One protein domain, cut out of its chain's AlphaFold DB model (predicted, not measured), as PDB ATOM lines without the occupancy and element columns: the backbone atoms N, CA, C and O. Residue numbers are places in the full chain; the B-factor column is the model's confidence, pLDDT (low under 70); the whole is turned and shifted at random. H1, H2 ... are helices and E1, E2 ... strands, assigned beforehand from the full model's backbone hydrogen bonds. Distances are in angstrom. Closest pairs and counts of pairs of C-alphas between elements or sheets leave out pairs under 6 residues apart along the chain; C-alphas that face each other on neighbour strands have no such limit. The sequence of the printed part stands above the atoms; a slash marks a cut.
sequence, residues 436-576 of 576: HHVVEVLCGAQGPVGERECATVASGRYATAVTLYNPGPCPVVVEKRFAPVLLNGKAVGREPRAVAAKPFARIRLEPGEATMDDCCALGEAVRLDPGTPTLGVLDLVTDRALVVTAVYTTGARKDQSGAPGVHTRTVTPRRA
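AT A GLANCE: This is residues 436 to 576 of the 576 residues of an uncharacterized protein of Sphaerisporangium sp. LHW63015 (UniProt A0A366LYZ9). Look first for one twisted antiparallel sheet of eight strands, curled like an incomplete barrel round one short helix, H1; E7 and E8 extend it beyond E2. The sheet branches at E2, with edge strands E4, E5 and E8. The 141 printed residues run E1 E2 E3 E4 E5 H1 E6 E7 E8, mostly strand, and are compact: radius of gyration of the C-alphas 16.2 A, spans 54 by 36 by 24 A.

IN THESE COORDINATES: Find C-alpha 436 at (-53.082, 21.664, 6.846), where E1, residues 436 to 445, starts its 28.4 A. E2 is 461 to 469, 26.7 A; E3, 476 to 487, 29.7 A, bends by 60 degrees at residue 484. Next come E4, 502 to 509; E5, 514 to 518; H1, 519 to 526; E6, 534 to 542, 24.5 A; and E7, 547 to 555, 26.7 A. E8, 565 to 571, ends at C-alpha 571, (-44.423, 17.897, 8.773).

HOW THE PARTS SIT: Beside E2, E1 and E5 lie on one side, E7 on the other. Look for N 444 and O 462 at 3.0 A in hairpin E1 and E2, N 466 and O 517 at 2.7 A for E2 and E5, and N 465 and O 551 at 2.9 A for E2 and E7. Hairpin E7 and E8 has N 550 and O 569 at 2.8 A. Antiparallel neighbours E1 and E6 have N 439 and O 538 within hydrogen-bond range at 2.8 A; antiparallel neighbours E3 and E6 have N 537 and O 483 at 2.9 A; hairpin E3 and E4 has N 478 and O 507 at 2.9 A. E4 and E5 meet only through their link. H1 is on the sheet, which curls round it; its closest C-alphas to E4 are Phe 504 and Ala 525, 6.4 A. Every O i to N i+4 pair in H1 is within hydrogen-bond range.

THE WHOLE: The C-alphas of Arg 452 and Pro 473, the two farthest apart, are 55.2 A apart. The printed part has no cut; the links E1 to E2 and E3 to E4 are long. Expect pLDDT under 70 at residues 446 to 459 and 556 to 563.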
ATOM      1  N   HIS A 436     -53.386  21.310   5.470       96.88
ATOM      2  CA  HIS A 436     -53.082  21.664   6.846       96.88
ATOM      3  C   HIS A 436     -51.716  21.090   7.214       96.88
ATOM      4  O   HIS A 436     -51.515  19.867   7.198       96.88
ATOM      5  N   HIS A 437     -50.773  21.965   7.558       97.12
ATOM      6  CA  HIS A 437     -49.493  21.585   8.147       97.12
ATOM      7  C   HIS A 437     -49.519  21.946   9.631       97.12
ATOM      8  O   HIS A 437     -49.346  23.104  10.009       97.12
ATOM      9  N   VAL A 438     -49.768  20.935  10.464       96.44
ATOM     10  CA  VAL A 438     -49.978  21.103  11.903       96.44
ATOM     11  C   VAL A 438     -48.666  20.881  12.648       96.44
ATOM     12  O   VAL A 438     -48.067  19.806  12.566       96.44
ATOM     13  N   VAL A 439     -48.232  21.897  13.389       95.88
ATOM     14  CA  VAL A 439     -46.957  21.922  14.108       95.88
ATOM     15  C   VAL A 439     -47.187  22.290  15.566       95.88
ATOM     16  O   VAL A 439     -47.829  23.287  15.876       95.88
ATOM     17  N   GLU A 440     -46.640  21.500  16.483       94.38
ATOM     18  CA  GLU A 440     -46.566  21.880  17.893       94.38
ATOM     19  C   GLU A 440     -45.440  22.901  18.076       94.38
ATOM     20  O   GLU A 440     -44.329  22.681  17.591       94.38
ATOM     21  N   VAL A 441     -45.719  24.010  18.758       92.31
ATOM     22  CA  VAL A 441     -44.757  25.090  19.003       92.31
ATOM     23  C   VAL A 441     -44.585  25.284  20.499       92.31
ATOM     24  O   VAL A 441     -45.552  25.588  21.198       92.31
ATOM     25  N   LEU A 442     -43.343  25.152  20.970       90.75
ATOM     26  CA  LEU A 442     -42.939  25.402  22.352       90.75
ATOM     27  C   LEU A 442     -41.874  26.504  22.395       90.75
ATOM     28  O   LEU A 442     -40.822  26.401  21.756       90.75
ATOM     29  N   CYS A 443     -42.145  27.543  23.177       88.38
ATOM     30  CA  CYS A 443     -41.299  28.723  23.311       88.38
ATOM     31  C   CYS A 443     -41.107  29.089  24.781       88.38
ATOM     32  O   CYS A 443     -42.054  29.018  25.557       88.38
ATOM     33  N   GLY A 444     -39.907  29.536  25.155       84.06
ATOM     34  CA  GLY A 444     -39.643  30.169  26.451       84.06
ATOM     35  C   GLY A 444     -38.904  29.291  27.462       84.06
ATOM     36  O   GLY A 444     -38.415  28.203  27.150       84.06
ATOM     37  N   ALA A 445     -38.765  29.804  28.688       77.69
ATOM     38  CA  ALA A 445     -38.046  29.140  29.770       77.69
ATOM     39  C   ALA A 445     -39.016  28.636  30.847       77.69
ATOM     40  O   ALA A 445     -39.877  29.370  31.322       77.69
ATOM     41  N   GLN A 446     -38.846  27.390  31.279       69.00
ATOM     42  CA  GLN A 446     -39.681  26.773  32.323       69.00
ATOM     43  C   GLN A 446     -39.053  26.911  33.699       69.00
ATOM     44  O   GLN A 446     -37.866  26.622  33.800       69.00
ATOM     45  N   GLY A 447     -39.822  27.340  34.713       63.12
ATOM     46  CA  GLY A 447     -39.460  27.462  36.144       63.12
ATOM     47  C   GLY A 447     -38.944  26.165  36.796       63.12
ATOM     48  O   GLY A 447     -39.119  25.096  36.216       63.12
ATOM     49  N   PRO A 448     -38.314  26.219  37.991       58.50
ATOM     50  CA  PRO A 448     -38.096  25.006  38.780       58.50
ATOM     51  C   PRO A 448     -39.455  24.440  39.228       58.50
ATOM     52  O   PRO A 448     -40.333  25.197  39.642       58.50
ATOM     53  N   VAL A 449     -39.636  23.124  39.116       56.38
ATOM     54  CA  VAL A 449     -40.877  22.435  39.506       56.38
ATOM     55  C   VAL A 449     -40.875  22.223  41.025       56.38
ATOM     56  O   VAL A 449     -39.917  21.669  41.558       56.38
ATOM     57  N   GLY A 450     -41.921  22.664  41.731       56.12
ATOM     58  CA  GLY A 450     -42.119  22.362  43.157       56.12
ATOM     59  C   GLY A 450     -42.709  20.961  43.376       56.12
ATOM     60  O   GLY A 450     -43.513  20.495  42.575       56.12
ATOM     61  N   GLU A 451     -42.353  20.294  44.478       51.84
ATOM     62  CA  GLU A 451     -42.603  18.857  44.740       51.84
ATOM     63  C   GLU A 451     -44.077  18.414  44.942       51.84
ATOM     64  O   GLU A 451     -44.319  17.288  45.373       51.84
ATOM     65  N   ARG A 452     -45.099  19.232  44.642       52.81
ATOM     66  CA  ARG A 452     -46.517  18.830  44.818       52.81
ATOM     67  C   ARG A 452     -47.483  19.211  43.686       52.81
ATOM     68  O   ARG A 452     -48.685  19.024  43.851       52.81
ATOM     69  N   GLU A 453     -47.000  19.667  42.531       55.78
ATOM     70  CA  GLU A 453     -47.842  19.905  41.345       55.78
ATOM     71  C   GLU A 453     -47.408  19.033  40.158       55.78
ATOM     72  O   GLU A 453     -46.221  18.903  39.866       55.78
ATOM     73  N   CYS A 454     -48.371  18.450  39.436       55.41
ATOM     74  CA  CYS A 454     -48.108  17.783  38.160       55.41
ATOM     75  C   CYS A 454     -47.593  18.805  37.131       55.41
ATOM     76  O   CYS A 454     -48.378  19.581  36.583       55.41
ATOM     77  N   ALA A 455     -46.292  18.793  36.836       59.09
ATOM     78  CA  ALA A 455     -45.712  19.632  35.793       59.09
ATOM     79  C   ALA A 455     -46.113  19.135  34.398       59.09
ATOM     80  O   ALA A 455     -45.825  18.002  34.022       59.09
ATOM     81  N   THR A 456     -46.766  19.996  33.613       60.16
ATOM     82  CA  THR A 456     -47.143  19.690  32.219       60.16
ATOM     83  C   THR A 456     -45.949  19.806  31.259       60.16
ATOM     84  O   THR A 456     -45.908  19.117  30.248       60.16
ATOM     85  N   VAL A 457     -44.957  20.648  31.582       64.50
ATOM     86  CA  VAL A 457     -43.703  20.841  30.828       64.50
ATOM     87  C   VAL A 457     -42.550  21.026  31.832       64.50
ATOM     88  O   VAL A 457     -42.731  21.702  32.843       64.50
ATOM     89  N   ALA A 458     -41.379  20.426  31.582       65.38
ATOM     90  CA  ALA A 458     -40.242  20.375  32.517       65.38
ATOM     91  C   ALA A 458     -39.186  21.483  32.298       65.38
ATOM     92  O   ALA A 458     -39.205  22.204  31.297       65.38
ATOM     93  N   SER A 459     -38.224  21.609  33.217       60.91
ATOM     94  CA  SER A 459     -37.213  22.676  33.228       60.91
ATOM     95  C   SER A 459     -36.266  22.649  32.019       60.91
ATOM     96  O   SER A 459     -35.611  21.646  31.756       60.91
ATOM     97  N   GLY A 460     -36.148  23.784  31.324       70.88
ATOM     98  CA  GLY A 460     -35.267  23.987  30.168       70.88
ATOM     99  C   GLY A 460     -35.551  25.325  29.478       70.88
ATOM    100  O   GLY A 460     -36.528  26.005  29.810       70.88
ATOM    101  N   ARG A 461     -34.681  25.729  28.546       79.81
ATOM    102  CA  ARG A 461     -34.952  26.804  27.577       79.81
ATOM    103  C   ARG A 461     -35.335  26.165  26.253       79.81
ATOM    104  O   ARG A 461     -34.539  25.394  25.729       79.81
ATOM    105  N   TYR A 462     -36.508  26.502  25.733       85.00
ATOM    106  CA  TYR A 462     -37.061  25.911  24.520       85.00
ATOM    107  C   TYR A 462     -37.230  26.977  23.442       85.00
ATOM    108  O   TYR A 462     -37.744  28.068  23.712       85.00
ATOM    109  N   ALA A 463     -36.820  26.650  22.221       87.12
ATOM    110  CA  ALA A 463     -37.113  27.451  21.044       87.12
ATOM    111  C   ALA A 463     -37.475  26.545  19.867       87.12
ATOM    112  O   ALA A 463     -36.786  25.562  19.585       87.12
ATOM    113  N   THR A 464     -38.561  26.902  19.188       92.50
ATOM    114  CA  THR A 464     -39.049  26.225  17.988       92.50
ATOM    115  C   THR A 464     -38.855  27.147  16.789       92.50
ATOM    116  O   THR A 464     -39.185  28.330  16.871       92.50
ATOM    117  N   ALA A 465     -38.353  26.599  15.686       93.88
ATOM    118  CA  ALA A 465     -38.344  27.238  14.375       93.88
ATOM    119  C   ALA A 465     -39.065  26.332  13.371       93.88
ATOM    120  O   ALA A 465     -38.781  25.139  13.287       93.88
ATOM    121  N   VAL A 466     -40.003  26.888  12.618       96.69
ATOM    122  CA  VAL A 466     -40.812  26.195  11.617       96.69
ATOM    123  C   VAL A 466     -40.481  26.801  10.266       96.69
ATOM    124  O   VAL A 466     -40.847  27.939  10.003       96.69
ATOM    125  N   THR A 467     -39.774  26.070   9.412       96.94
ATOM    126  CA  THR A 467     -39.467  26.522   8.053       96.94
ATOM    127  C   THR A 467     -40.565  26.091   7.093       96.94
ATOM    128  O   THR A 467     -41.091  24.981   7.187       96.94
ATOM    129  N   LEU A 468     -40.912  26.980   6.167       97.50
ATOM    130  CA  LEU A 468     -41.864  26.748   5.091       97.50
ATOM    131  C   LEU A 468     -41.130  26.985   3.776       97.50
ATOM    132  O   LEU A 468     -40.537  28.045   3.594       97.50
ATOM    133  N   TYR A 469     -41.192  26.028   2.858       97.69
ATOM    134  CA  TYR A 469     -40.613  26.143   1.525       97.69
ATOM    135  C   TYR A 469     -41.649  25.776   0.468       97.69
ATOM    136  O   TYR A 469     -42.346  24.766   0.610       97.69
ATOM    137  N   ASN A 470     -41.743  26.590  -0.585       97.75
ATOM    138  CA  ASN A 470     -42.578  26.315  -1.748       97.75
ATOM    139  C   ASN A 470     -41.744  25.653  -2.864       97.75
ATOM    140  O   ASN A 470     -41.126  26.364  -3.658       97.75
ATOM    141  N   PRO A 471     -41.733  24.310  -2.977       96.25
ATOM    142  CA  PRO A 471     -41.043  23.626  -4.073       96.25
ATOM    143  C   PRO A 471     -41.837  23.658  -5.391       96.25
ATOM    144  O   PRO A 471     -41.373  23.131  -6.399       96.25
ATOM    145  N   GLY A 472     -43.075  24.160  -5.367       94.12
ATOM    146  CA  GLY A 472     -44.009  24.069  -6.477       94.12
ATOM    147  C   GLY A 472     -43.794  25.153  -7.537       94.12
ATOM    148  O   GLY A 472     -43.161  26.171  -7.278       94.12
ATOM    149  N   PRO A 473     -44.382  24.974  -8.734       95.38
ATOM    150  CA  PRO A 473     -44.273  25.935  -9.832       95.38
ATOM    151  C   PRO A 473     -45.246  27.119  -9.709       95.38
ATOM    152  O   PRO A 473     -45.237  28.010 -10.553       95.38
ATOM    153  N   CYS A 474     -46.128  27.114  -8.705       96.44
ATOM    154  CA  CYS A 474     -47.155  28.135  -8.519       96.44
ATOM    155  C   CYS A 474     -47.008  28.821  -7.155       96.44
ATOM    156  O   CYS A 474     -46.552  28.182  -6.203       96.44
ATOM    157  N   PRO A 475     -47.443  30.084  -7.031       96.88
ATOM    158  CA  PRO A 475     -47.489  30.767  -5.746       96.88
ATOM    159  C   PRO A 475     -48.487  30.088  -4.804       96.88
ATOM    160  O   PRO A 475     -49.527  29.603  -5.258       96.88
ATOM    161  N   VAL A 476     -48.187  30.080  -3.506       97.25
ATOM    162  CA  VAL A 476     -49.013  29.449  -2.464       97.25
ATOM    163  C   VAL A 476     -49.441  30.492  -1.445       97.25
ATOM    164  O   VAL A 476     -48.624  31.284  -0.971       97.25
ATOM    165  N   VAL A 477     -50.726  30.500  -1.091       97.19
ATOM    166  CA  VAL A 477     -51.254  31.371  -0.036       97.19
ATOM    167  C   VAL A 477     -51.277  30.597   1.273       97.19
ATOM    168  O   VAL A 477     -51.909  29.549   1.367       97.19
ATOM    169  N   VAL A 478     -50.624  31.142   2.297       96.88
ATOM    170  CA  VAL A 478     -50.527  30.525   3.623       96.88
ATOM    171  C   VAL A 478     -51.298  31.359   4.630       96.88
ATOM    172  O   VAL A 478     -50.934  32.502   4.906       96.88
ATOM    173  N   GLU A 479     -52.358  30.789   5.193       96.81
ATOM    174  CA  GLU A 479     -53.070  31.337   6.346       96.81
ATOM    175  C   GLU A 479     -52.549  30.661   7.617       96.81
ATOM    176  O   GLU A 479     -52.637  29.444   7.766       96.81
ATOM    177  N   LYS A 480     -51.987  31.451   8.534       95.31
ATOM    178  CA  LYS A 480     -51.387  30.949   9.772       95.31
ATOM    179  C   LYS A 480     -52.363  31.110  10.926       95.31
ATOM    180  O   LYS A 480     -52.845  32.220  11.181       95.31
ATOM    181  N   ARG A 481     -52.632  30.015  11.637       95.69
ATOM    182  CA  ARG A 481     -53.520  29.974  12.803       95.69
ATOM    183  C   ARG A 481     -52.794  29.401  14.010       95.69
ATOM    184  O   ARG A 481     -52.035  28.452  13.864       95.69
ATOM    185  N   PHE A 482     -53.041  29.936  15.202       94.88
ATOM    186  CA  PHE A 482     -52.418  29.434  16.430       94.88
ATOM    187  C   PHE A 482     -53.452  29.163  17.526       94.88
ATOM    188  O   PHE A 482     -54.291  30.018  17.818       94.88
ATOM    189  N   ALA A 483     -53.388  27.973  18.127       95.12
ATOM    190  CA  ALA A 483     -54.164  27.568  19.299       95.12
ATOM    191  C   ALA A 483     -53.228  27.410  20.513       95.12
ATOM    192  O   ALA A 483     -52.587  26.364  20.649       95.12
ATOM    193  N   PRO A 484     -53.113  28.416  21.399       92.69
ATOM    194  CA  PRO A 484     -52.275  28.309  22.590       92.69
ATOM    195  C   PRO A 484     -52.958  27.446  23.655       92.69
ATOM    196  O   PRO A 484     -54.040  27.799  24.112       92.69
ATOM    197  N   VAL A 485     -52.325  26.358  24.098       92.31
ATOM    198  CA  VAL A 485     -52.792  25.548  25.244       92.31
ATOM    199  C   VAL A 485     -52.138  25.995  26.555       92.31
ATOM    200  O   VAL A 485     -52.789  26.019  27.602       92.31
ATOM    201  N   LEU A 486     -50.887  26.456  26.480       89.44
ATOM    202  CA  LEU A 486     -50.171  27.181  27.526       89.44
ATOM    203  C   LEU A 486     -49.810  28.559  26.972       89.44
ATOM    204  O   LEU A 486     -49.126  28.645  25.957       89.44
ATOM    205  N   LEU A 487     -50.247  29.626  27.632       89.00
ATOM    206  CA  LEU A 487     -49.961  30.998  27.229       89.00
ATOM    207  C   LEU A 487     -49.327  31.740  28.400       89.00
ATOM    208  O   LEU A 487     -49.924  31.831  29.474       89.00
ATOM    209  N   ASN A 488     -48.111  32.240  28.200       86.50
ATOM    210  CA  ASN A 488     -47.339  32.991  29.190       86.50
ATOM    211  C   ASN A 488     -47.267  32.305  30.572       86.50
ATOM    212  O   ASN A 488     -47.504  32.907  31.620       86.50
ATOM    213  N   GLY A 489     -46.996  30.997  30.574       82.44
ATOM    214  CA  GLY A 489     -46.905  30.165  31.775       82.44
ATOM    215  C   GLY A 489     -48.235  29.722  32.381       82.44
ATOM    216  O   GLY A 489     -48.228  29.008  33.380       82.44
ATOM    217  N   LYS A 490     -49.378  30.089  31.789       86.00
ATOM    218  CA  LYS A 490     -50.710  29.704  32.277       86.00
ATOM    219  C   LYS A 490     -51.383  28.713  31.337       86.00
ATOM    220  O   LYS A 490     -51.449  28.939  30.132       86.00
ATOM    221  N   ALA A 491     -51.929  27.630  31.889       89.00
ATOM    222  CA  ALA A 491     -52.719  26.669  31.123       89.00
ATOM    223  C   ALA A 491     -54.088  27.276  30.776       89.00
ATOM    224  O   ALA A 491     -54.945  27.450  31.647       89.00
ATOM    225  N   VAL A 492     -54.277  27.620  29.503       91.00
ATOM    226  CA  VAL A 492     -55.514  28.217  28.972       91.00
ATOM    227  C   VAL A 492     -56.396  27.179  28.271       91.00
ATOM    228  O   VAL A 492     -57.617  27.302  28.313       91.00
ATOM    229  N   GLY A 493     -55.791  26.120  27.719       90.00
ATOM    230  CA  GLY A 493     -56.464  24.926  27.209       90.00
ATOM    231  C   GLY A 493     -56.049  23.709  28.031       90.00
ATOM    232  O   GLY A 493     -55.003  23.119  27.781       90.00
ATOM    233  N   ARG A 494     -56.848  23.362  29.040       89.69
ATOM    234  CA  ARG A 494     -56.691  22.153  29.860       89.69
ATOM    235  C   ARG A 494     -58.074  21.584  30.109       89.69
ATOM    236  O   ARG A 494     -58.926  22.312  30.623       89.69
ATOM    237  N   GLU A 495     -58.271  20.313  29.778       89.62
ATOM    238  CA  GLU A 495     -59.568  19.648  29.893       89.62
ATOM    239  C   GLU A 495     -60.248  19.936  31.243       89.62
ATOM    240  O   GLU A 495     -59.592  19.896  32.291       89.62
ATOM    241  N   PRO A 496     -61.547  20.289  31.229       90.88
ATOM    242  CA  PRO A 496     -62.462  20.298  30.076       90.88
ATOM    243  C   PRO A 496     -62.396  21.566  29.192       90.88
ATOM    244  O   PRO A 496     -63.180  21.706  28.259       90.88
ATOM    245  N   ARG A 497     -61.495  22.519  29.468       92.25
ATOM    246  CA  ARG A 497     -61.357  23.750  28.670       92.25
ATOM    247  C   ARG A 497     -60.556  23.500  27.391       92.25
ATOM    248  O   ARG A 497     -59.435  23.002  27.456       92.25
ATOM    249  N   ALA A 498     -61.094  23.948  26.259       92.69
ATOM    250  CA  ALA A 498     -60.437  23.937  24.954       92.69
ATOM    251  C   ALA A 498     -60.252  25.364  24.412       92.69
ATOM    252  O   ALA A 498     -60.959  26.294  24.802       92.69
ATOM    253  N   VAL A 499     -59.298  25.529  23.498       93.00
ATOM    254  CA  VAL A 499     -58.969  26.803  22.845       93.00
ATOM    255  C   VAL A 499     -58.989  26.630  21.328       93.00
ATOM    256  O   VAL A 499     -58.447  25.663  20.800       93.00
ATOM    257  N   ALA A 500     -59.621  27.565  20.618       92.62
ATOM    258  CA  ALA A 500     -59.676  27.538  19.158       92.62
ATOM    259  C   ALA A 500     -58.399  28.123  18.537       92.62
ATOM    260  O   ALA A 500     -57.847  29.101  19.049       92.62
ATOM    261  N   ALA A 501     -57.978  27.572  17.396       92.94
ATOM    262  CA  ALA A 501     -56.920  28.163  16.586       92.94
ATOM    263  C   ALA A 501     -57.419  29.465  15.948       92.94
ATOM    264  O   ALA A 501     -58.417  29.463  15.225       92.94
ATOM    265  N   LYS A 502     -56.734  30.582  16.208       92.94
ATOM    266  CA  LYS A 502     -57.100  31.894  15.652       92.94
ATOM    267  C   LYS A 502     -56.144  32.294  14.531       92.94
ATOM    268  O   LYS A 502     -54.936  32.136  14.718       92.94
ATOM    269  N   PRO A 503     -56.642  32.818  13.394       94.06
ATOM    270  CA  PRO A 503     -55.781  33.347  12.344       94.06
ATOM    271  C   PRO A 503     -55.036  34.588  12.845       94.06
ATOM    272  O   PRO A 503     -55.630  35.437  13.509       94.06
ATOM    273  N   PHE A 504     -53.749  34.694  12.520       92.88
ATOM    274  CA  PHE A 504     -52.923  35.847  12.901       92.88
ATOM    275  C   PHE A 504     -52.101  36.425  11.745       92.88
ATOM    276  O   PHE A 504     -51.707  37.585  11.802       92.88
ATOM    277  N   ALA A 505     -51.856  35.650  10.686       93.00
ATOM    278  CA  ALA A 505     -51.130  36.119   9.514       93.00
ATOM    279  C   ALA A 505     -51.624  35.432   8.240       93.00
ATOM    280  O   ALA A 505     -52.075  34.285   8.259       93.00
ATOM    281  N   ARG A 506     -51.491  36.137   7.117       95.31
ATOM    282  CA  ARG A 506     -51.690  35.592   5.776       95.31
ATOM    283  C   ARG A 506     -50.552  36.066   4.891       95.31
ATOM    284  O   ARG A 506     -50.364  37.269   4.739       95.31
ATOM    285  N   ILE A 507     -49.802  35.128   4.327       94.75
ATOM    286  CA  ILE A 507     -48.666  35.417   3.448       94.75
ATOM    287  C   ILE A 507     -48.847  34.724   2.101       94.75
ATOM    288  O   ILE A 507     -49.679  33.828   1.947       94.75
ATOM    289  N   ARG A 508     -48.047  35.145   1.128       97.25
ATOM    290  CA  ARG A 508     -47.924  34.509  -0.177       97.25
ATOM    291  C   ARG A 508     -46.462  34.125  -0.367       97.25
ATOM    292  O   ARG A 508     -45.603  34.962  -0.117       97.25
ATOM    293  N   LEU A 509     -46.212  32.880  -0.752       97.31
ATOM    294  CA  LEU A 509     -44.881  32.375  -1.083       97.31
ATOM    295  C   LEU A 509     -44.823  32.088  -2.578       97.31
ATOM    296  O   LEU A 509     -45.590  31.262  -3.080       97.31
ATOM    297  N   GLU A 510     -43.928  32.765  -3.286       98.06
ATOM    298  CA  GLU A 510     -43.676  32.524  -4.704       98.06
ATOM    299  C   GLU A 510     -42.900  31.199  -4.905       98.06
ATOM    300  O   GLU A 510     -42.386  30.615  -3.941       98.06
ATOM    301  N   PRO A 511     -42.856  30.646  -6.133       97.94
ATOM    302  CA  PRO A 511     -42.086  29.440  -6.438       97.94
ATOM    303  C   PRO A 511     -40.620  29.548  -6.005       97.94
ATOM    304  O   PRO A 511     -39.921  30.489  -6.377       97.94
ATOM    305  N   GLY A 512     -40.135  28.566  -5.243       96.50
ATOM    306  CA  GLY A 512     -38.753  28.523  -4.763       96.50
ATOM    307  C   GLY A 512     -38.453  29.430  -3.565       96.50
ATOM    308  O   GLY A 512     -37.305  29.465  -3.122       96.50
ATOM    309  N   GLU A 513     -39.442  30.127  -3.004       98.19
ATOM    310  CA  GLU A 513     -39.252  30.920  -1.791       98.19
ATOM    311  C   GLU A 513     -39.360  30.073  -0.517       98.19
ATOM    312  O   GLU A 513     -40.140  29.118  -0.423       98.19
ATOM    313  N   ALA A 514     -38.576  30.464   0.490       96.25
ATOM    314  CA  ALA A 514     -38.627  29.919   1.836       96.25
ATOM    315  C   ALA A 514     -38.835  31.036   2.864       96.25
ATOM    316  O   ALA A 514     -38.345  32.152   2.704       96.25
ATOM    317  N   THR A 515     -39.516  30.714   3.956       95.81
ATOM    318  CA  THR A 515     -39.642  31.580   5.132       95.81
ATOM    319  C   THR A 515     -39.644  30.734   6.405       95.81
ATOM    320  O   THR A 515     -39.580  29.503   6.341       95.81
ATOM    321  N   MET A 516     -39.709  31.373   7.570       92.62
ATOM    322  CA  MET A 516     -39.829  30.676   8.845       92.62
ATOM    323  C   MET A 516     -40.737  31.407   9.828       92.62
ATOM    324  O   MET A 516     -40.805  32.632   9.831       92.62
ATOM    325  N   ASP A 517     -41.403  30.632  10.678       92.12
ATOM    326  CA  ASP A 517     -41.981  31.097  11.933       92.12
ATOM    327  C   ASP A 517     -41.085  30.640  13.080       92.12
ATOM    328  O   ASP A 517     -40.647  29.494  13.124       92.12
ATOM    329  N   ASP A 518     -40.818  31.518  14.033       89.31
ATOM    330  CA  ASP A 518     -40.093  31.179  15.249       89.31
ATOM    331  C   ASP A 518     -40.777  31.783  16.476       89.31
ATOM    332  O   ASP A 518     -41.822  32.433  16.395       89.31
ATOM    333  N   CYS A 519     -40.185  31.555  17.645       86.62
ATOM    334  CA  CYS A 519     -40.702  32.102  18.892       86.62
ATOM    335  C   CYS A 519     -40.741  33.638  18.931       86.62
ATOM    336  O   CYS A 519     -41.545  34.191  19.678       86.62
ATOM    337  N   CYS A 520     -39.906  34.325  18.149       82.00
ATOM    338  CA  CYS A 520     -39.892  35.782  18.078       82.00
ATOM    339  C   CYS A 520     -41.056  36.281  17.215       82.00
ATOM    340  O   CYS A 520     -41.875  37.064  17.691       82.00
ATOM    341  N   ALA A 521     -41.187  35.751  15.997       78.75
ATOM    342  CA  ALA A 521     -42.261  36.080  15.064       78.75
ATOM    343  C   ALA A 521     -43.643  35.748  15.648       78.75
ATOM    344  O   ALA A 521     -44.584  36.539  15.547       78.75
ATOM    345  N   LEU A 522     -43.768  34.604  16.330       83.12
ATOM    346  CA  LEU A 522     -44.997  34.251  17.037       83.12
ATOM    347  C   LEU A 522     -45.237  35.181  18.238       83.12
ATOM    348  O   LEU A 522     -46.371  35.590  18.481       83.12
ATOM    349  N   GLY A 523     -44.176  35.558  18.958       78.31
ATOM    350  CA  GLY A 523     -44.230  36.513  20.066       78.31
ATOM    351  C   GLY A 523     -44.830  37.861  19.675       78.31
ATOM    352  O   GLY A 523     -45.713  38.360  20.375       78.31
ATOM    353  N   GLU A 524     -44.420  38.400  18.526       76.31
ATOM    354  CA  GLU A 524     -44.961  39.640  17.960       76.31
ATOM    355  C   GLU A 524     -46.425  39.487  17.521       76.31
ATOM    356  O   GLU A 524     -47.245  40.375  17.761       76.31
ATOM    357  N   ALA A 525     -46.778  38.342  16.931       75.25
ATOM    358  CA  ALA A 525     -48.106  38.107  16.374       75.25
ATOM    359  C   ALA A 525     -49.202  37.848  17.423       75.25
ATOM    360  O   ALA A 525     -50.332  38.312  17.259       75.25
ATOM    361  N   VAL A 526     -48.897  37.103  18.494       76.75
ATOM    362  CA  VAL A 526     -49.891  36.707  19.515       76.75
ATOM    363  C   VAL A 526     -49.614  37.273  20.914       76.75
ATOM    364  O   VAL A 526     -50.301  36.898  21.863       76.75
ATOM    365  N   ARG A 527     -48.673  38.226  21.033       80.25
ATOM    366  CA  ARG A 527     -48.298  38.933  22.276       80.25
ATOM    367  C   ARG A 527     -47.815  37.992  23.387       80.25
ATOM    368  O   ARG A 527     -48.371  37.975  24.487       80.25
ATOM    369  N   LEU A 528     -46.790  37.195  23.091       79.69
ATOM    370  CA  LEU A 528     -46.168  36.324  24.096       79.69
ATOM    371  C   LEU A 528     -45.255  37.126  25.029       79.69
ATOM    372  O   LEU A 528     -44.504  37.988  24.574       79.69
ATOM    373  N   ASP A 529     -45.275  36.801  26.321       79.62
ATOM    374  CA  ASP A 529     -44.395  37.432  27.304       79.62
ATOM    375  C   ASP A 529     -42.991  36.797  27.232       79.62
ATOM    376  O   ASP A 529     -42.851  35.577  27.405       79.62
ATOM    377  N   PRO A 530     -41.920  37.583  27.018       71.56
ATOM    378  CA  PRO A 530     -40.568  37.052  26.892       71.56
ATOM    379  C   PRO A 530     -40.139  36.209  28.097       71.56
ATOM    380  O   PRO A 530     -40.325  36.583  29.252       71.56
ATOM    381  N   GLY A 531     -39.523  35.056  27.826       72.06
ATOM    382  CA  GLY A 531     -38.996  34.163  28.862       72.06
ATOM    383  C   GLY A 531     -40.052  33.341  29.603       72.06
ATOM    384  O   GLY A 531     -39.677  32.393  30.290       72.06
ATOM    385  N   THR A 532     -41.342  33.628  29.420       80.75
ATOM    386  CA  THR A 532     -42.421  32.779  29.925       80.75
ATOM    387  C   THR A 532     -42.709  31.645  28.944       80.75
ATOM    388  O   THR A 532     -42.569  31.821  27.729       80.75
ATOM    389  N   PRO A 533     -43.080  30.457  29.433       85.50
ATOM    390  CA  PRO A 533     -43.302  29.343  28.542       85.50
ATOM    391  C   PRO A 533     -44.664  29.419  27.850       85.50
ATOM    392  O   PRO A 533     -45.692  29.641  28.490       85.50
ATOM    393  N   THR A 534     -44.672  29.156  26.549       88.88
ATOM    394  CA  THR A 534     -45.865  29.079  25.702       88.88
ATOM    395  C   THR A 534     -45.822  27.795  24.894       88.88
ATOM    396  O   THR A 534     -44.799  27.480  24.292       88.88
ATOM    397  N   LEU A 535     -46.939  27.077  24.877       91.12
ATOM    398  CA  LEU A 535     -47.137  25.844  24.129       91.12
ATOM    399  C   LEU A 535     -48.450  25.947  23.359       91.12
ATOM    400  O   LEU A 535     -49.475  26.337  23.923       91.12
ATOM    401  N   GLY A 536     -48.446  25.562  22.092       93.25
ATOM    402  CA  GLY A 536     -49.658  25.541  21.289       93.25
ATOM    403  C   GLY A 536     -49.488  24.827  19.964       93.25
ATOM    404  O   GLY A 536     -48.422  24.303  19.646       93.25
ATOM    405  N   VAL A 537     -50.562  24.835  19.188       95.50
ATOM    406  CA  VAL A 537     -50.612  24.244  17.854       95.50
ATOM    407  C   VAL A 537     -50.647  25.362  16.819       95.50
ATOM    408  O   VAL A 537     -51.578  26.166  16.804       95.50
ATOM    409  N   LEU A 538     -49.625  25.414  15.966       95.56
ATOM    410  CA  LEU A 538     -49.577  26.222  14.753       95.56
ATOM    411  C   LEU A 538     -50.153  25.396  13.600       95.56
ATOM    412  O   LEU A 538     -49.614  24.350  13.251       95.56
ATOM    413  N   ASP A 539     -51.244  25.870  13.018       96.69
ATOM    414  CA  ASP A 539     -51.871  25.284  11.839       96.69
ATOM    415  C   ASP A 539     -51.645  26.212  10.642       96.69
ATOM    416  O   ASP A 539     -52.116  27.356  10.621       96.69
ATOM    417  N   LEU A 540     -50.866  25.735   9.673       96.88
ATOM    418  CA  LEU A 540     -50.600  26.433   8.420       96.88
ATOM    419  C   LEU A 540     -51.554  25.885   7.360       96.88
ATOM    420  O   LEU A 540     -51.381  24.758   6.888       96.88
ATOM    421  N   VAL A 541     -52.545  26.693   6.992       96.94
ATOM    422  CA  VAL A 541     -53.583  26.325   6.027       96.94
ATOM    423  C   VAL A 541     -53.226  26.884   4.656       96.94
ATOM    424  O   VAL A 541     -53.102  28.101   4.496       96.94
ATOM    425  N   THR A 542     -53.088  26.014   3.661       96.19
ATOM    426  CA  THR A 542     -52.637  26.383   2.316       96.19
ATOM    427  C   THR A 542     -53.528  25.815   1.217       96.19
ATOM    428  O   THR A 542     -54.209  24.803   1.378       96.19
ATOM    429  N   ASP A 543     -53.538  26.483   0.068       90.69
ATOM    430  CA  ASP A 543     -54.210  26.014  -1.149       90.69
ATOM    431  C   ASP A 543     -53.407  24.930  -1.891       90.69
ATOM    432  O   ASP A 543     -53.965  24.177  -2.687       90.69
ATOM    433  N   ARG A 544     -52.104  24.807  -1.608       92.12
ATOM    434  CA  ARG A 544     -51.206  23.779  -2.158       92.12
ATOM    435  C   ARG A 544     -50.218  23.286  -1.103       92.12
ATOM    436  O   ARG A 544     -49.864  24.032  -0.193       92.12
ATOM    437  N   ALA A 545     -49.745  22.050  -1.238       92.75
ATOM    438  CA  ALA A 545     -48.790  21.466  -0.299       92.75
ATOM    439  C   ALA A 545     -47.453  22.233  -0.276       92.75
ATOM    440  O   ALA A 545     -46.871  22.509  -1.325       92.75
ATOM    441  N   LEU A 546     -46.951  22.515   0.928       96.00
ATOM    442  CA  LEU A 546     -45.605  23.044   1.170       96.00
ATOM    443  C   LEU A 546     -44.672  21.976   1.755       96.00
ATOM    444  O   LEU A 546     -45.116  20.974   2.318       96.00
ATOM    445  N   VAL A 547     -43.363  22.218   1.692       97.12
ATOM    446  CA  VAL A 547     -42.399  21.491   2.528       97.12
ATOM    447  C   VAL A 547     -42.260  22.256   3.837       97.12
ATOM    448  O   VAL A 547     -41.755  23.377   3.848       97.12
ATOM    449  N   VAL A 548     -42.721  21.654   4.935       97.75
ATOM    450  CA  VAL A 548     -42.674  22.259   6.272       97.75
ATOM    451  C   VAL A 548     -41.789  21.421   7.188       97.75
ATOM    452  O   VAL A 548     -41.959  20.204   7.274       97.75
ATOM    453  N   THR A 549     -40.842  22.062   7.877       97.19
ATOM    454  CA  THR A 549     -39.952  21.399   8.845       97.19
ATOM    455  C   THR A 549     -39.961  22.144  10.170       97.19
ATOM    456  O   THR A 549     -39.751  23.349  10.206       97.19
ATOM    457  N   ALA A 550     -40.171  21.421  11.266       96.38
ATOM    458  CA  ALA A 550     -40.065  21.945  12.618       96.38
ATOM    459  C   ALA A 550     -38.715  21.557  13.230       96.38
ATOM    460  O   ALA A 550     -38.318  20.389  13.202       96.38
ATOM    461  N   VAL A 551     -38.018  22.537  13.791       94.88
ATOM    462  CA  VAL A 551     -36.747  22.397  14.497       94.88
ATOM    463  C   VAL A 551     -36.966  22.820  15.941       94.88
ATOM    464  O   VAL A 551     -37.296  23.971  16.219       94.88
ATOM    465  N   TYR A 552     -36.767  21.886  16.859       92.06
ATOM    466  CA  TYR A 552     -36.897  22.084  18.293       92.06
ATOM    467  C   TYR A 552     -35.510  22.126  18.908       92.06
ATOM    468  O   TYR A 552     -34.718  21.198  18.742       92.06
ATOM    469  N   THR A 553     -35.223  23.197  19.633       87.81
ATOM    470  CA  THR A 553     -33.960  23.372  20.343       87.81
ATOM    471  C   THR A 553     -34.219  23.478  21.834       87.81
ATOM    472  O   THR A 553     -35.158  24.142  22.279       87.81
ATOM    473  N   THR A 554     -33.384  22.790  22.607       86.56
ATOM    474  CA  THR A 554     -33.430  22.783  24.067       86.56
ATOM    475  C   THR A 554     -32.053  23.099  24.622       86.56
ATOM    476  O   THR A 554     -31.039  22.654  24.088       86.56
ATOM    477  N   GLY A 555     -32.005  23.887  25.690       79.94
ATOM    478  CA  GLY A 555     -30.770  24.203  26.396       79.94
ATOM    479  C   GLY A 555     -30.959  24.160  27.904       79.94
ATOM    480  O   GLY A 555     -32.051  24.441  28.415       79.94
ATOM    481  N   ALA A 556     -29.881  23.838  28.618       68.75
ATOM    482  CA  ALA A 556     -29.857  23.909  30.070       68.75
ATOM    483  C   ALA A 556     -30.027  25.355  30.565       68.75
ATOM    484  O   ALA A 556     -29.717  26.334  29.873       68.75
ATOM    485  N   ARG A 557     -30.548  25.504  31.784       64.94
ATOM    486  CA  ARG A 557     -30.585  26.802  32.465       64.94
ATOM    487  C   ARG A 557     -29.174  27.193  32.918       64.94
ATOM    488  O   ARG A 557     -28.314  26.339  33.067       64.94
ATOM    489  N   LYS A 558     -28.930  28.493  33.144       58.56
ATOM    490  CA  LYS A 558     -27.603  29.014  33.546       58.56
ATOM    491  C   LYS A 558     -27.057  28.383  34.843       58.56
ATOM    492  O   LYS A 558     -25.860  28.461  35.075       58.56
ATOM    493  N   ASP A 559     -27.926  27.800  35.665       60.41
ATOM    494  CA  ASP A 559     -27.660  27.155  36.954       60.41
ATOM    495  C   ASP A 559     -27.653  25.612  36.891       60.41
ATOM    496  O   ASP A 559     -27.471  24.964  37.920       60.41
ATOM    497  N   GLN A 560     -27.828  25.008  35.710       60.84
ATOM    498  CA  GLN A 560     -27.846  23.554  35.514       60.84
ATOM    499  C   GLN A 560     -26.859  23.140  34.413       60.84
ATOM    500  O   GLN A 560     -26.782  23.772  33.361       60.84
ATOM    501  N   SER A 561     -26.106  22.059  34.626       58.66
ATOM    502  CA  SER A 561     -25.255  21.464  33.591       58.66
ATOM    503  C   SER A 561     -26.083  20.530  32.700       58.66
ATOM    504  O   SER A 561     -26.638  19.539  33.161       58.66
ATOM    505  N   GLY A 562     -26.169  20.838  31.406       62.91
ATOM    506  CA  GLY A 562     -26.844  19.987  30.425       62.91
ATOM    507  C   GLY A 562     -26.452  20.350  28.993       62.91
ATOM    508  O   GLY A 562     -26.285  21.528  28.671       62.91
ATOM    509  N   ALA A 563     -26.269  19.337  28.146       69.62
ATOM    510  CA  ALA A 563     -25.943  19.524  26.736       69.62
ATOM    511  C   ALA A 563     -27.164  20.065  25.963       69.62
ATOM    512  O   ALA A 563     -28.292  19.666  26.264       69.62
ATOM    513  N   PRO A 564     -26.974  20.959  24.977       78.81
ATOM    514  CA  PRO A 564     -28.065  21.403  24.121       78.81
ATOM    515  C   PRO A 564     -28.599  20.236  23.282       78.81
ATOM    516  O   PRO A 564     -27.824  19.447  22.741       78.81
ATOM    517  N   GLY A 565     -29.920  20.136  23.161       83.62
ATOM    518  CA  GLY A 565     -30.595  19.155  22.313       83.62
ATOM    519  C   GLY A 565     -31.202  19.823  21.085       83.62
ATOM    520  O   GLY A 565     -31.808  20.888  21.203       83.62
ATOM    521  N   VAL A 566     -31.074  19.188  19.919       87.38
ATOM    522  CA  VAL A 566     -31.739  19.602  18.675       87.38
ATOM    523  C   VAL A 566     -32.522  18.419  18.124       87.38
ATOM    524  O   VAL A 566     -31.979  17.327  17.983       87.38
ATOM    525  N   HIS A 567     -33.789  18.642  17.798       91.44
ATOM    526  CA  HIS A 567     -34.656  17.656  17.167       91.44
ATOM    527  C   HIS A 567     -35.332  18.279  15.950       91.44
ATOM    528  O   HIS A 567     -35.900  19.365  16.043       91.44
ATOM    529  N   THR A 568     -35.290  17.598  14.809       93.19
ATOM    530  CA  THR A 568     -35.916  18.058  13.567       93.19
ATOM    531  C   THR A 568     -37.004  17.091  13.131       93.19
ATOM    532  O   THR A 568     -36.897  15.879  13.306       93.19
ATOM    533  N   ARG A 569     -38.082  17.630  12.565       95.56
ATOM    534  CA  ARG A 569     -39.214  16.844  12.081       95.56
ATOM    535  C   ARG A 569     -39.799  17.471  10.827       95.56
ATOM    536  O   ARG A 569     -40.236  18.618  10.854       95.56
ATOM    537  N   THR A 570     -39.887  16.695   9.754       94.62
ATOM    538  CA  THR A 570     -40.689  17.062   8.581       94.62
ATOM    539  C   THR A 570     -42.174  16.877   8.889       94.62
ATOM    540  O   THR A 570     -42.582  15.881   9.492       94.62
ATOM    541  N   VAL A 571     -42.989  17.848   8.488       96.31
ATOM    542  CA  VAL A 571     -44.423  17.897   8.773       96.31
ATOM    543  C   VAL A 571     -45.186  17.440   7.538       96.31
ATOM    544  O   VAL A 571     -45.213  18.124   6.515       96.31
ATOM    545  N   THR A 572     -45.811  16.268   7.632       93.69
ATOM    546  CA  THR A 572     -46.653  15.734   6.560       93.69
ATOM    547  C   THR A 572     -47.961  16.526   6.484       93.69
ATOM    548  O   THR A 572     -48.672  16.586   7.492       93.69
ATOM    549  N   PRO A 573     -48.309  17.114   5.326       93.19
ATOM    550  CA  PRO A 573     -49.594  17.777   5.164       93.19
ATOM    551  C   PRO A 573     -50.759  16.798   5.286       93.19
ATOM    552  O   PRO A 573     -50.664  15.642   4.871       93.19
ATOM    553  N   ARG A 574     -51.899  17.296   5.764       93.31
ATOM    554  CA  ARG A 574     -53.198  16.621   5.648       93.31
ATOM    555  C   ARG A 574     -54.159  17.482   4.845       93.31
ATOM    556  O   ARG A 574     -54.090  18.699   4.937       93.31
ATOM    557  N   ARG A 575     -55.040  16.860   4.065       90.25
ATOM    558  CA  ARG A 575     -56.137  17.563   3.391       90.25
ATOM    559  C   ARG A 575     -57.391  17.476   4.253       90.25
ATOM    560  O   ARG A 575     -57.697  16.381   4.724       90.25
ATOM    561  N   ALA A 576     -58.040  18.615   4.485       84.06
ATOM    562  CA  ALA A 576     -59.272  18.739   5.260       84.06
ATOM    563  C   ALA A 576     -60.090  19.963   4.823       84.06
ATOM    564  O   ALA A 576     -59.541  20.830   4.092       84.06
TER     565      ALA A 576